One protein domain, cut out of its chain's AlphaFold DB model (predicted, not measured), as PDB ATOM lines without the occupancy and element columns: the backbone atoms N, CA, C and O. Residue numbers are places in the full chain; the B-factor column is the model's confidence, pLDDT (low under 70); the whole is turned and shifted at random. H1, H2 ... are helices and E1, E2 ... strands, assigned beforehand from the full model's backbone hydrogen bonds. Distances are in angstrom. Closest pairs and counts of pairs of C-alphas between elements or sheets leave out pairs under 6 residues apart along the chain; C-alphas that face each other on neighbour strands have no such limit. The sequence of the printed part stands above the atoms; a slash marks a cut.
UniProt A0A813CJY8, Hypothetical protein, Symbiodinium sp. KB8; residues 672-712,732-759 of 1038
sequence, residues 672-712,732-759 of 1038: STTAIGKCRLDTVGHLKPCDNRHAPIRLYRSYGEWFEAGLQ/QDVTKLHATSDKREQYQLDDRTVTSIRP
ATOM      1  N   SER A 672      54.598  50.340 -33.159       61.91
ATOM      2  CA  SER A 672      53.339  50.231 -32.430       61.91
ATOM      3  C   SER A 672      53.592  50.039 -30.933       61.91
ATOM      4  O   SER A 672      54.512  49.327 -30.521       61.91
ATOM      5  N   THR A 673      52.759  50.668 -30.101       73.88
ATOM      6  CA  THR A 673      52.673  50.360 -28.667       73.88
ATOM      7  C   THR A 673      51.428  49.514 -28.451       73.88
ATOM      8  O   THR A 673      50.337  49.888 -28.869       73.88
ATOM      9  N   THR A 674      51.605  48.355 -27.831       77.12
ATOM     10  CA  THR A 674      50.610  47.280 -27.769       77.12
ATOM     11  C   THR A 674      50.424  46.832 -26.318       77.12
ATOM     12  O   THR A 674      51.229  47.187 -25.458       77.12
ATOM     13  N   ALA A 675      49.401  46.023 -26.037       75.50
ATOM     14  CA  ALA A 675      49.139  45.524 -24.682       75.50
ATOM     15  C   ALA A 675      50.265  44.636 -24.102       75.50
ATOM     16  O   ALA A 675      50.338  44.477 -22.888       75.50
ATOM     17  N   ILE A 676      51.139  44.077 -24.951       71.88
ATOM     18  CA  ILE A 676      52.279  43.229 -24.549       71.88
ATOM     19  C   ILE A 676      53.560  44.069 -24.391       71.88
ATOM     20  O   ILE A 676      54.415  43.773 -23.561       71.88
ATOM     21  N   GLY A 677      53.689  45.154 -25.161       81.75
ATOM     22  CA  GLY A 677      54.857  46.032 -25.148       81.75
ATOM     23  C   GLY A 677      54.963  46.901 -26.401       81.75
ATOM     24  O   GLY A 677      54.035  46.986 -27.209       81.75
ATOM     25  N   LYS A 678      56.118  47.547 -26.590       81.50
ATOM     26  CA  LYS A 678      56.455  48.237 -27.847       81.50
ATOM     27  C   LYS A 678      57.058  47.245 -28.838       81.50
ATOM     28  O   LYS A 678      57.929  46.468 -28.457       81.50
ATOM     29  N   CYS A 679      56.655  47.320 -30.101       84.44
ATOM     30  CA  CYS A 679      57.231  46.521 -31.182       84.44
ATOM     31  C   CYS A 679      57.456  47.355 -32.448       84.44
ATOM     32  O   CYS A 679      56.737  48.319 -32.710       84.44
ATOM     33  N   ARG A 680      58.425  46.944 -33.266       76.56
ATOM     34  CA  ARG A 680      58.593  47.385 -34.656       76.56
ATOM     35  C   ARG A 680      57.874  46.407 -35.581       76.56
ATOM     36  O   ARG A 680      57.965  45.196 -35.383       76.56
ATOM     37  N   LEU A 681      57.201  46.935 -36.596       64.44
ATOM     38  CA  LEU A 681      56.772  46.167 -37.762       64.44
ATOM     39  C   LEU A 681      57.935  46.138 -38.765       64.44
ATOM     40  O   LEU A 681      58.146  47.100 -39.495       64.44
ATOM     41  N   ASP A 682      58.715  45.054 -38.738       53.44
ATOM     42  CA  ASP A 682      59.881  44.848 -39.624       53.44
ATOM     43  C   ASP A 682      59.418  44.510 -41.057       53.44
ATOM     44  O   ASP A 682      60.030  44.921 -42.036       53.44
ATOM     45  N   THR A 683      58.294  43.791 -41.173       52.47
ATOM     46  CA  THR A 683      57.546  43.530 -42.418       52.47
ATOM     47  C   THR A 683      56.043  43.451 -42.119       52.47
ATOM     48  O   THR A 683      55.631  43.328 -40.961       52.47
ATOM     49  N   VAL A 684      55.196  43.500 -43.155       48.28
ATOM     50  CA  VAL A 684      53.740  43.333 -43.006       48.28
ATOM     51  C   VAL A 684      53.433  41.947 -42.429       48.28
ATOM     52  O   VAL A 684      53.645  40.932 -43.086       48.28
ATOM     53  N   GLY A 685      52.917  41.916 -41.198       56.28
ATOM     54  CA  GLY A 685      52.560  40.685 -40.485       56.28
ATOM     55  C   GLY A 685      53.598  40.171 -39.482       56.28
ATOM     56  O   GLY A 685      53.294  39.208 -38.786       56.28
ATOM     57  N   HIS A 686      54.770  40.808 -39.343       76.88
ATOM     58  CA  HIS A 686      55.779  40.392 -38.360       76.88
ATOM     59  C   HIS A 686      56.062  41.454 -37.291       76.88
ATOM     60  O   HIS A 686      56.456  42.582 -37.590       76.88
ATOM     61  N   LEU A 687      55.898  41.060 -36.027       78.44
ATOM     62  CA  LEU A 687      56.138  41.869 -34.836       78.44
ATOM     63  C   LEU A 687      57.536  41.582 -34.278       78.44
ATOM     64  O   LEU A 687      57.903  40.433 -34.037       78.44
ATOM     65  N   LYS A 688      58.306  42.641 -34.032       85.94
ATOM     66  CA  LYS A 688      59.651  42.586 -33.451       85.94
ATOM     67  C   LYS A 688      59.660  43.368 -32.138       85.94
ATOM     68  O   LYS A 688      59.528  44.593 -32.198       85.94
ATOM     69  N   PRO A 689      59.751  42.727 -30.960       82.38
ATOM     70  CA  PRO A 689      59.693  43.442 -29.690       82.38
ATOM     71  C   PRO A 689      60.849  44.435 -29.559       82.38
ATOM     72  O   PRO A 689      61.948  44.208 -30.063       82.38
ATOM     73  N   CYS A 690      60.602  45.545 -28.870       81.06
ATOM     74  CA  CYS A 690      61.627  46.534 -28.537       81.06
ATOM     75  C   CYS A 690      62.361  46.203 -27.220       81.06
ATOM     76  O   CYS A 690      63.031  47.073 -26.665       81.06
ATOM     77  N   ASP A 691      62.212  44.979 -26.707       78.50
ATOM     78  CA  ASP A 691      62.847  44.479 -25.489       78.50
ATOM     79  C   ASP A 691      63.338  43.029 -25.656       78.50
ATOM     80  O   ASP A 691      62.915  42.310 -26.561       78.50
ATOM     81  N   ASN A 692      64.221  42.607 -24.748       74.75
ATOM     82  CA  ASN A 692      64.885  41.301 -24.777       74.75
ATOM     83  C   ASN A 692      64.252  40.277 -23.807       74.75
ATOM     84  O   ASN A 692      64.940  39.365 -23.357       74.75
ATOM     85  N   ARG A 693      62.983  40.441 -23.399       70.25
ATOM     86  CA  ARG A 693      62.335  39.586 -22.375       70.25
ATOM     87  C   ARG A 693      61.770  38.270 -22.914       70.25
ATOM     88  O   ARG A 693      61.318  37.440 -22.132       70.25
ATOM     89  N   HIS A 694      61.761  38.115 -24.231       73.00
ATOM     90  CA  HIS A 694      61.079  37.049 -24.956       73.00
ATOM     91  C   HIS A 694      62.107  36.057 -25.532       73.00
ATOM     92  O   HIS A 694      63.291  36.384 -25.648       73.00
ATOM     93  N   ALA A 695      61.678  34.841 -25.890       64.06
ATOM     94  CA  ALA A 695      62.556  33.833 -26.508       64.06
ATOM     95  C   ALA A 695      63.318  34.391 -27.741       64.06
ATOM     96  O   ALA A 695      62.771  35.251 -28.427       64.06
ATOM     97  N   PRO A 696      64.538  33.914 -28.081       60.69
ATOM     98  CA  PRO A 696      65.434  34.540 -29.073       60.69
ATOM     99  C   PRO A 696      65.024  34.325 -30.551       60.69
ATOM    100  O   PRO A 696      65.828  33.952 -31.405       60.69
ATOM    101  N   ILE A 697      63.756  34.582 -30.866       58.12
ATOM    102  CA  ILE A 697      63.156  34.541 -32.195       58.12
ATOM    103  C   ILE A 697      63.199  35.966 -32.762       58.12
ATOM    104  O   ILE A 697      62.723  36.910 -32.139       58.12
ATOM    105  N   ARG A 698      63.787  36.152 -33.953       61.72
ATOM    106  CA  ARG A 698      64.004  37.499 -34.525       61.72
ATOM    107  C   ARG A 698      62.716  38.246 -34.905       61.72
ATOM    108  O   ARG A 698      62.777  39.469 -35.022       61.72
ATOM    109  N   LEU A 699      61.613  37.528 -35.144       78.31
ATOM    110  CA  LEU A 699      60.316  38.028 -35.620       78.31
ATOM    111  C   LEU A 699      59.182  37.082 -35.189       78.31
ATOM    112  O   LEU A 699      59.286  35.882 -35.433       78.31
ATOM    113  N   TYR A 700      58.085  37.616 -34.649       81.00
ATOM    114  CA  TYR A 700      56.847  36.874 -34.357       81.00
ATOM    115  C   TYR A 700      55.789  37.142 -35.427       81.00
ATOM    116  O   TYR A 700      55.631  38.277 -35.868       81.00
ATOM    117  N   ARG A 701      55.024  36.126 -35.825       78.06
ATOM    118  CA  ARG A 701      53.983  36.185 -36.868       78.06
ATOM    119  C   ARG A 701      52.630  36.671 -36.344       78.06
ATOM    120  O   ARG A 701      51.717  36.933 -37.122       78.06
ATOM    121  N   SER A 702      52.452  36.726 -35.023       79.38
ATOM    122  CA  SER A 702      51.196  37.150 -34.399       79.38
ATOM    123  C   SER A 702      51.385  37.658 -32.969       79.38
ATOM    124  O   SER A 702      52.398  37.395 -32.320       79.38
ATOM    125  N   TYR A 703      50.358  38.336 -32.449       74.94
ATOM    126  CA  TYR A 703      50.266  38.689 -31.031       74.94
ATOM    127  C   TYR A 703      50.219  37.467 -30.103       74.94
ATOM    128  O   TYR A 703      50.721  37.557 -28.989       74.94
ATOM    129  N   GLY A 704      49.645  36.342 -30.549       76.56
ATOM    130  CA  GLY A 704      49.613  35.101 -29.766       76.56
ATOM    131  C   GLY A 704      51.010  34.507 -29.598       76.56
ATOM    132  O   GLY A 704      51.442  34.269 -28.480       76.56
ATOM    133  N   GLU A 705      51.758  34.383 -30.695       78.12
ATOM    134  CA  GLU A 705      53.128  33.849 -30.690       78.12
ATOM    135  C   GLU A 705      54.091  34.729 -29.868       78.12
ATOM    136  O   GLU A 705      54.936  34.214 -29.138       78.12
ATOM    137  N   TRP A 706      53.930  36.059 -29.929       84.06
ATOM    138  CA  TRP A 706      54.680  36.989 -29.074       84.06
ATOM    139  C   TRP A 706      54.288  36.845 -27.591       84.06
ATOM    140  O   TRP A 706      55.168  36.765 -26.735       84.06
ATOM    141  N   PHE A 707      52.988  36.758 -27.278       82.00
ATOM    142  CA  PHE A 707      52.501  36.549 -25.910       82.00
ATOM    143  C   PHE A 707      53.024  35.237 -25.310       82.00
ATOM    144  O   PHE A 707      53.599  35.243 -24.224       82.00
ATOM    145  N   GLU A 708      52.882  34.129 -26.037       76.75
ATOM    146  CA  GLU A 708      53.327  32.796 -25.621       76.75
ATOM    147  C   GLU A 708      54.847  32.747 -25.399       76.75
ATOM    148  O   GLU A 708      55.300  32.181 -24.407       76.75
ATOM    149  N   ALA A 709      55.638  33.422 -26.239       78.62
ATOM    150  CA  ALA A 709      57.087  33.552 -26.057       78.62
ATOM    151  C   ALA A 709      57.516  34.513 -24.927       78.62
ATOM    152  O   ALA A 709      58.713  34.599 -24.631       78.62
ATOM    153  N   GLY A 710      56.570  35.242 -24.324       75.06
ATOM    154  CA  GLY A 710      56.748  36.050 -23.112       75.06
ATOM    155  C   GLY A 710      56.277  35.357 -21.827       75.06
ATOM    156  O   GLY A 710      56.561  35.846 -20.731       75.06
ATOM    157  N   LEU A 711      55.589  34.212 -21.928       77.31
ATOM    158  CA  LEU A 711      55.241  33.393 -20.771       77.31
ATOM    159  C   LEU A 711      56.508  32.717 -20.237       77.31
ATOM    160  O   LEU A 711      57.060  31.808 -20.857       77.31
ATOM    161  N   GLN A 712      56.968  33.149 -19.060       58.97
ATOM    162  CA  GLN A 712      58.066  32.477 -18.368       58.97
ATOM    163  C   GLN A 712      57.700  31.011 -18.113       58.97
ATOM    164  O   GLN A 712      56.595  30.710 -17.652       58.97
ATOM    165  N   GLN A 732      45.262  27.979 -31.195       62.47
ATOM    166  CA  GLN A 732      44.827  26.818 -31.990       62.47
ATOM    167  C   GLN A 732      44.807  27.123 -33.504       62.47
ATOM    168  O   GLN A 732      43.909  26.685 -34.215       62.47
ATOM    169  N   ASP A 733      45.747  27.938 -34.001       62.47
ATOM    170  CA  ASP A 733      45.766  28.480 -35.379       62.47
ATOM    171  C   ASP A 733      44.570  29.398 -35.736       62.47
ATOM    172  O   ASP A 733      44.453  29.883 -36.865       62.47
ATOM    173  N   VAL A 734      43.678  29.674 -34.781       71.12
ATOM    174  CA  VAL A 734      42.515  30.548 -34.956       71.12
ATOM    175  C   VAL A 734      42.979  31.999 -34.994       71.12
ATOM    176  O   VAL A 734      43.309  32.593 -33.973       71.12
ATOM    177  N   THR A 735      42.996  32.600 -36.182       68.19
ATOM    178  CA  THR A 735      43.478  33.983 -36.363       68.19
ATOM    179  C   THR A 735      42.398  35.035 -36.127       68.19
ATOM    180  O   THR A 735      42.727  36.197 -35.885       68.19
ATOM    181  N   LYS A 736      41.113  34.650 -36.187       76.75
ATOM    182  CA  LYS A 736      39.943  35.477 -35.839       76.75
ATOM    183  C   LYS A 736      38.814  34.597 -35.299       76.75
ATOM    184  O   LYS A 736      38.625  33.479 -35.773       76.75
ATOM    185  N   LEU A 737      38.018  35.130 -34.376       80.31
ATOM    186  CA  LEU A 737      36.703  34.590 -34.023       80.31
ATOM    187  C   LEU A 737      35.628  35.464 -34.676       80.31
ATOM    188  O   LEU A 737      35.629  36.681 -34.494       80.31
ATOM    189  N   HIS A 738      34.713  34.852 -35.422       81.94
ATOM    190  CA  HIS A 738      33.554  35.531 -35.991       81.94
ATOM    191  C   HIS A 738      32.325  35.196 -35.151       81.94
ATOM    192  O   HIS A 738      31.942  34.033 -35.068       81.94
ATOM    193  N   ALA A 739      31.698  36.204 -34.545       86.44
ATOM    194  CA  ALA A 739      30.356  36.044 -33.994       86.44
ATOM    195  C   ALA A 739      29.366  35.818 -35.147       86.44
ATOM    196  O   ALA A 739      29.416  36.529 -36.155       86.44
ATOM    197  N   THR A 740      28.483  34.834 -35.009       89.06
ATOM    198  CA  THR A 740      27.484  34.468 -36.022       89.06
ATOM    199  C   THR A 740      26.096  34.391 -35.391       89.06
ATOM    200  O   THR A 740      25.945  34.395 -34.172       89.06
ATOM    201  N   SER A 741      25.046  34.372 -36.211       83.31
ATOM    202  CA  SER A 741      23.665  34.253 -35.725       83.31
ATOM    203  C   SER A 741      23.216  32.805 -35.489       83.31
ATOM    204  O   SER A 741      22.107  32.596 -34.995       83.31
ATOM    205  N   ASP A 742      24.029  31.806 -35.852       85.06
ATOM    206  CA  ASP A 742      23.674  30.394 -35.696       85.06
ATOM    207  C   ASP A 742      24.207  29.827 -34.372       85.06
ATOM    208  O   ASP A 742      25.396  29.568 -34.194       85.06
ATOM    209  N   LYS A 743      23.282  29.565 -33.443       86.31
ATOM    210  CA  LYS A 743      23.554  28.977 -32.120       86.31
ATOM    211  C   LYS A 743      24.108  27.541 -32.184       86.31
ATOM    212  O   LYS A 743      24.539  27.009 -31.158       86.31
ATOM    213  N   ARG A 744      24.078  26.903 -33.361       85.25
ATOM    214  CA  ARG A 744      24.705  25.598 -33.633       85.25
ATOM    215  C   ARG A 744      26.216  25.698 -33.816       85.25
ATOM    216  O   ARG A 744      26.896  24.691 -33.653       85.25
ATOM    217  N   GLU A 745      26.745  26.876 -34.135       86.75
ATOM    218  CA  GLU A 745      28.188  27.091 -34.223       86.75
ATOM    219  C   GLU A 745      28.753  27.314 -32.824       86.75
ATOM    220  O   GLU A 745      28.328  28.216 -32.098       86.75
ATOM    221  N   GLN A 746      29.666  26.438 -32.414       85.56
ATOM    222  CA  GLN A 746      30.182  26.390 -31.054       85.56
ATOM    223  C   GLN A 746      31.693  26.171 -31.093       85.56
ATOM    224  O   GLN A 746      32.180  25.297 -31.810       85.56
ATOM    225  N   TYR A 747      32.430  26.962 -30.318       85.62
ATOM    226  CA  TYR A 747      33.880  26.860 -30.180       85.62
ATOM    227  C   TYR A 747      34.231  26.499 -28.738       85.62
ATOM    228  O   TYR A 747      33.809  27.181 -27.801       85.62
ATOM    229  N   GLN A 748      34.978  25.411 -28.557       79.75
ATOM    230  CA  GLN A 748      35.402  24.952 -27.239       79.75
ATOM    231  C   GLN A 748      36.726  25.619 -26.849       79.75
ATOM    232  O   GLN A 748      37.739  25.460 -27.527       79.75
ATOM    233  N   LEU A 749      36.704  26.349 -25.736       74.50
ATOM    234  CA  LEU A 749      37.858  26.987 -25.119       74.50
ATOM    235  C   LEU A 749      38.041  26.380 -23.723       74.50
ATOM    236  O   LEU A 749      37.249  26.645 -22.819       74.50
ATOM    237  N   ASP A 750      39.067  25.542 -23.575       75.38
ATOM    238  CA  ASP A 750      39.311  24.704 -22.395       75.38
ATOM    239  C   ASP A 750      38.060  23.891 -21.978       75.38
ATOM    240  O   ASP A 750      37.588  23.018 -22.714       75.38
ATOM    241  N   ASP A 751      37.516  24.187 -20.796       75.81
ATOM    242  CA  ASP A 751      36.349  23.556 -20.179       75.81
ATOM    243  C   ASP A 751      35.004  24.173 -20.616       75.81
ATOM    244  O   ASP A 751      33.950  23.771 -20.122       75.81
ATOM    245  N   ARG A 752      35.011  25.154 -21.533       67.56
ATOM    246  CA  ARG A 752      33.847  26.005 -21.842       67.56
ATOM    247  C   ARG A 752      33.495  25.981 -23.320       67.56
ATOM    248  O   ARG A 752      34.339  26.214 -24.181       67.56
ATOM    249  N   THR A 753      32.213  25.809 -23.609       83.44
ATOM    250  CA  THR A 753      31.682  25.862 -24.974       83.44
ATOM    251  C   THR A 753      31.055  27.227 -25.236       83.44
ATOM    252  O   THR A 753      30.011  27.557 -24.673       83.44
ATOM    253  N   VAL A 754      31.681  28.034 -26.093       83.88
ATOM    254  CA  VAL A 754      31.175  29.356 -26.483       83.88
ATOM    255  C   VAL A 754      30.320  29.208 -27.738       83.88
ATOM    256  O   VAL A 754      30.814  28.799 -28.787       83.88
ATOM    257  N   THR A 755      29.026  29.510 -27.634       90.69
ATOM    258  CA  THR A 755      28.063  29.350 -28.735       90.69
ATOM    259  C   THR A 755      27.943  30.614 -29.587       90.69
ATOM    260  O   THR A 755      28.272  31.712 -29.141       90.69
ATOM    261  N   SER A 756      27.410  30.470 -30.803       90.56
ATOM    262  CA  SER A 756      27.235  31.553 -31.786       90.56
ATOM    263  C   SER A 756      28.567  32.158 -32.268       90.56
ATOM    264  O   SER A 756      28.664  33.361 -32.523       90.56
ATOM    265  N   ILE A 757      29.621  31.332 -32.361       89.62
ATOM    266  CA  ILE A 757      30.955  31.736 -32.833       89.62
ATOM    267  C   ILE A 757      31.527  30.702 -33.810       89.62
ATOM    268  O   ILE A 757      31.610  29.513 -33.497       89.62
ATOM    269  N   ARG A 758      32.024  31.185 -34.956       89.75
ATOM    270  CA  ARG A 758      32.837  30.431 -35.918       89.75
ATOM    271  C   ARG A 758      34.314  30.862 -35.825       89.75
ATOM    272  O   ARG A 758      34.610  32.038 -36.060       89.75
ATOM    273  N   PRO A 759      35.263  29.954 -35.539       85.12
ATOM    274  CA  PRO A 759      36.690  30.250 -35.645       85.12
ATOM    275  C   PRO A 759      37.139  30.327 -37.112       85.12
ATOM    276  O   PRO A 759      36.706  29.536 -37.949       85.12
TER     277      PRO A 759
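Overview. This is residues 672 to 712 and 732 to 759 of the 1038 residues of the protein "Hypothetical protein" of Symbiodinium sp. KB8 (UniProt A0A813CJY8). Look for two small, separate lobes at opposite ends of an elongated model: one holds the hairpin E1-E2 with the short helix H1 near it, the other holds the hairpin E4-E5 and the strand pair E3-E6. The unnamed residues 690 to 702 loop from E2 to H1, and a cut in the chain separates the lobes. The 69 printed residues hold six named strands and one named helix, in the order E1, E2, H1, E3, E4, E5, E6, with three antiparallel two-stranded sheets; the class is mostly strand, though under half of the residues are in named elements. The whole is loose, with a radius of gyration of the C-alphas of 15.5 A and spans of 43 by 27 by 18 A.

Along the chain. Find C-alpha 678 at (56.455, 48.237, -27.847); from there E1 runs 15.4 A to residue 683. E2 is residues 686 to 689, 10.0 A, and H1 is residues 703 to 708, 8.6 A. Beyond the cut, look for E3 at residues 736 to 739, E4 at 746 to 749, E5 at 752 to 755 and E6 at 757 to 759, ending at C-alpha 759 (36.690, 30.250, -35.645).

Arrangement. In the hairpin E1-E2, at 146 degrees, find N 680 and O 688 2.8 A apart. The closest C-alphas of E2 and H1 are those of Leu 687 and Tyr 703, 7.7 A; in H1 every O i to N i+4 pair is within hydrogen-bond range. H1 is apart from E4, E5 and E6. In the hairpin E4-E5, at 153 degrees, N 749 and O 752 are 2.8 A apart. E3 and E6, at 159 degrees, have N 738 and O 758 at 2.9 A. Gln 746 of E4 and Ile 757 of E6 have the closest C-alphas, 5.7 A, while E5 and E6 meet only through their link.

Size, cuts and confidence. The C-alphas of Asn 692 and Arg 744, the two farthest apart, are 44.0 A from each other. Residues 713 to 731 are not printed, and C-alphas 712 and 732 stand 19.8 A apart across the cut. The link from E2 to H1 is long. Expect low confidence, under 70, in 15 residues, among them 681 to 685 and 695 to 698.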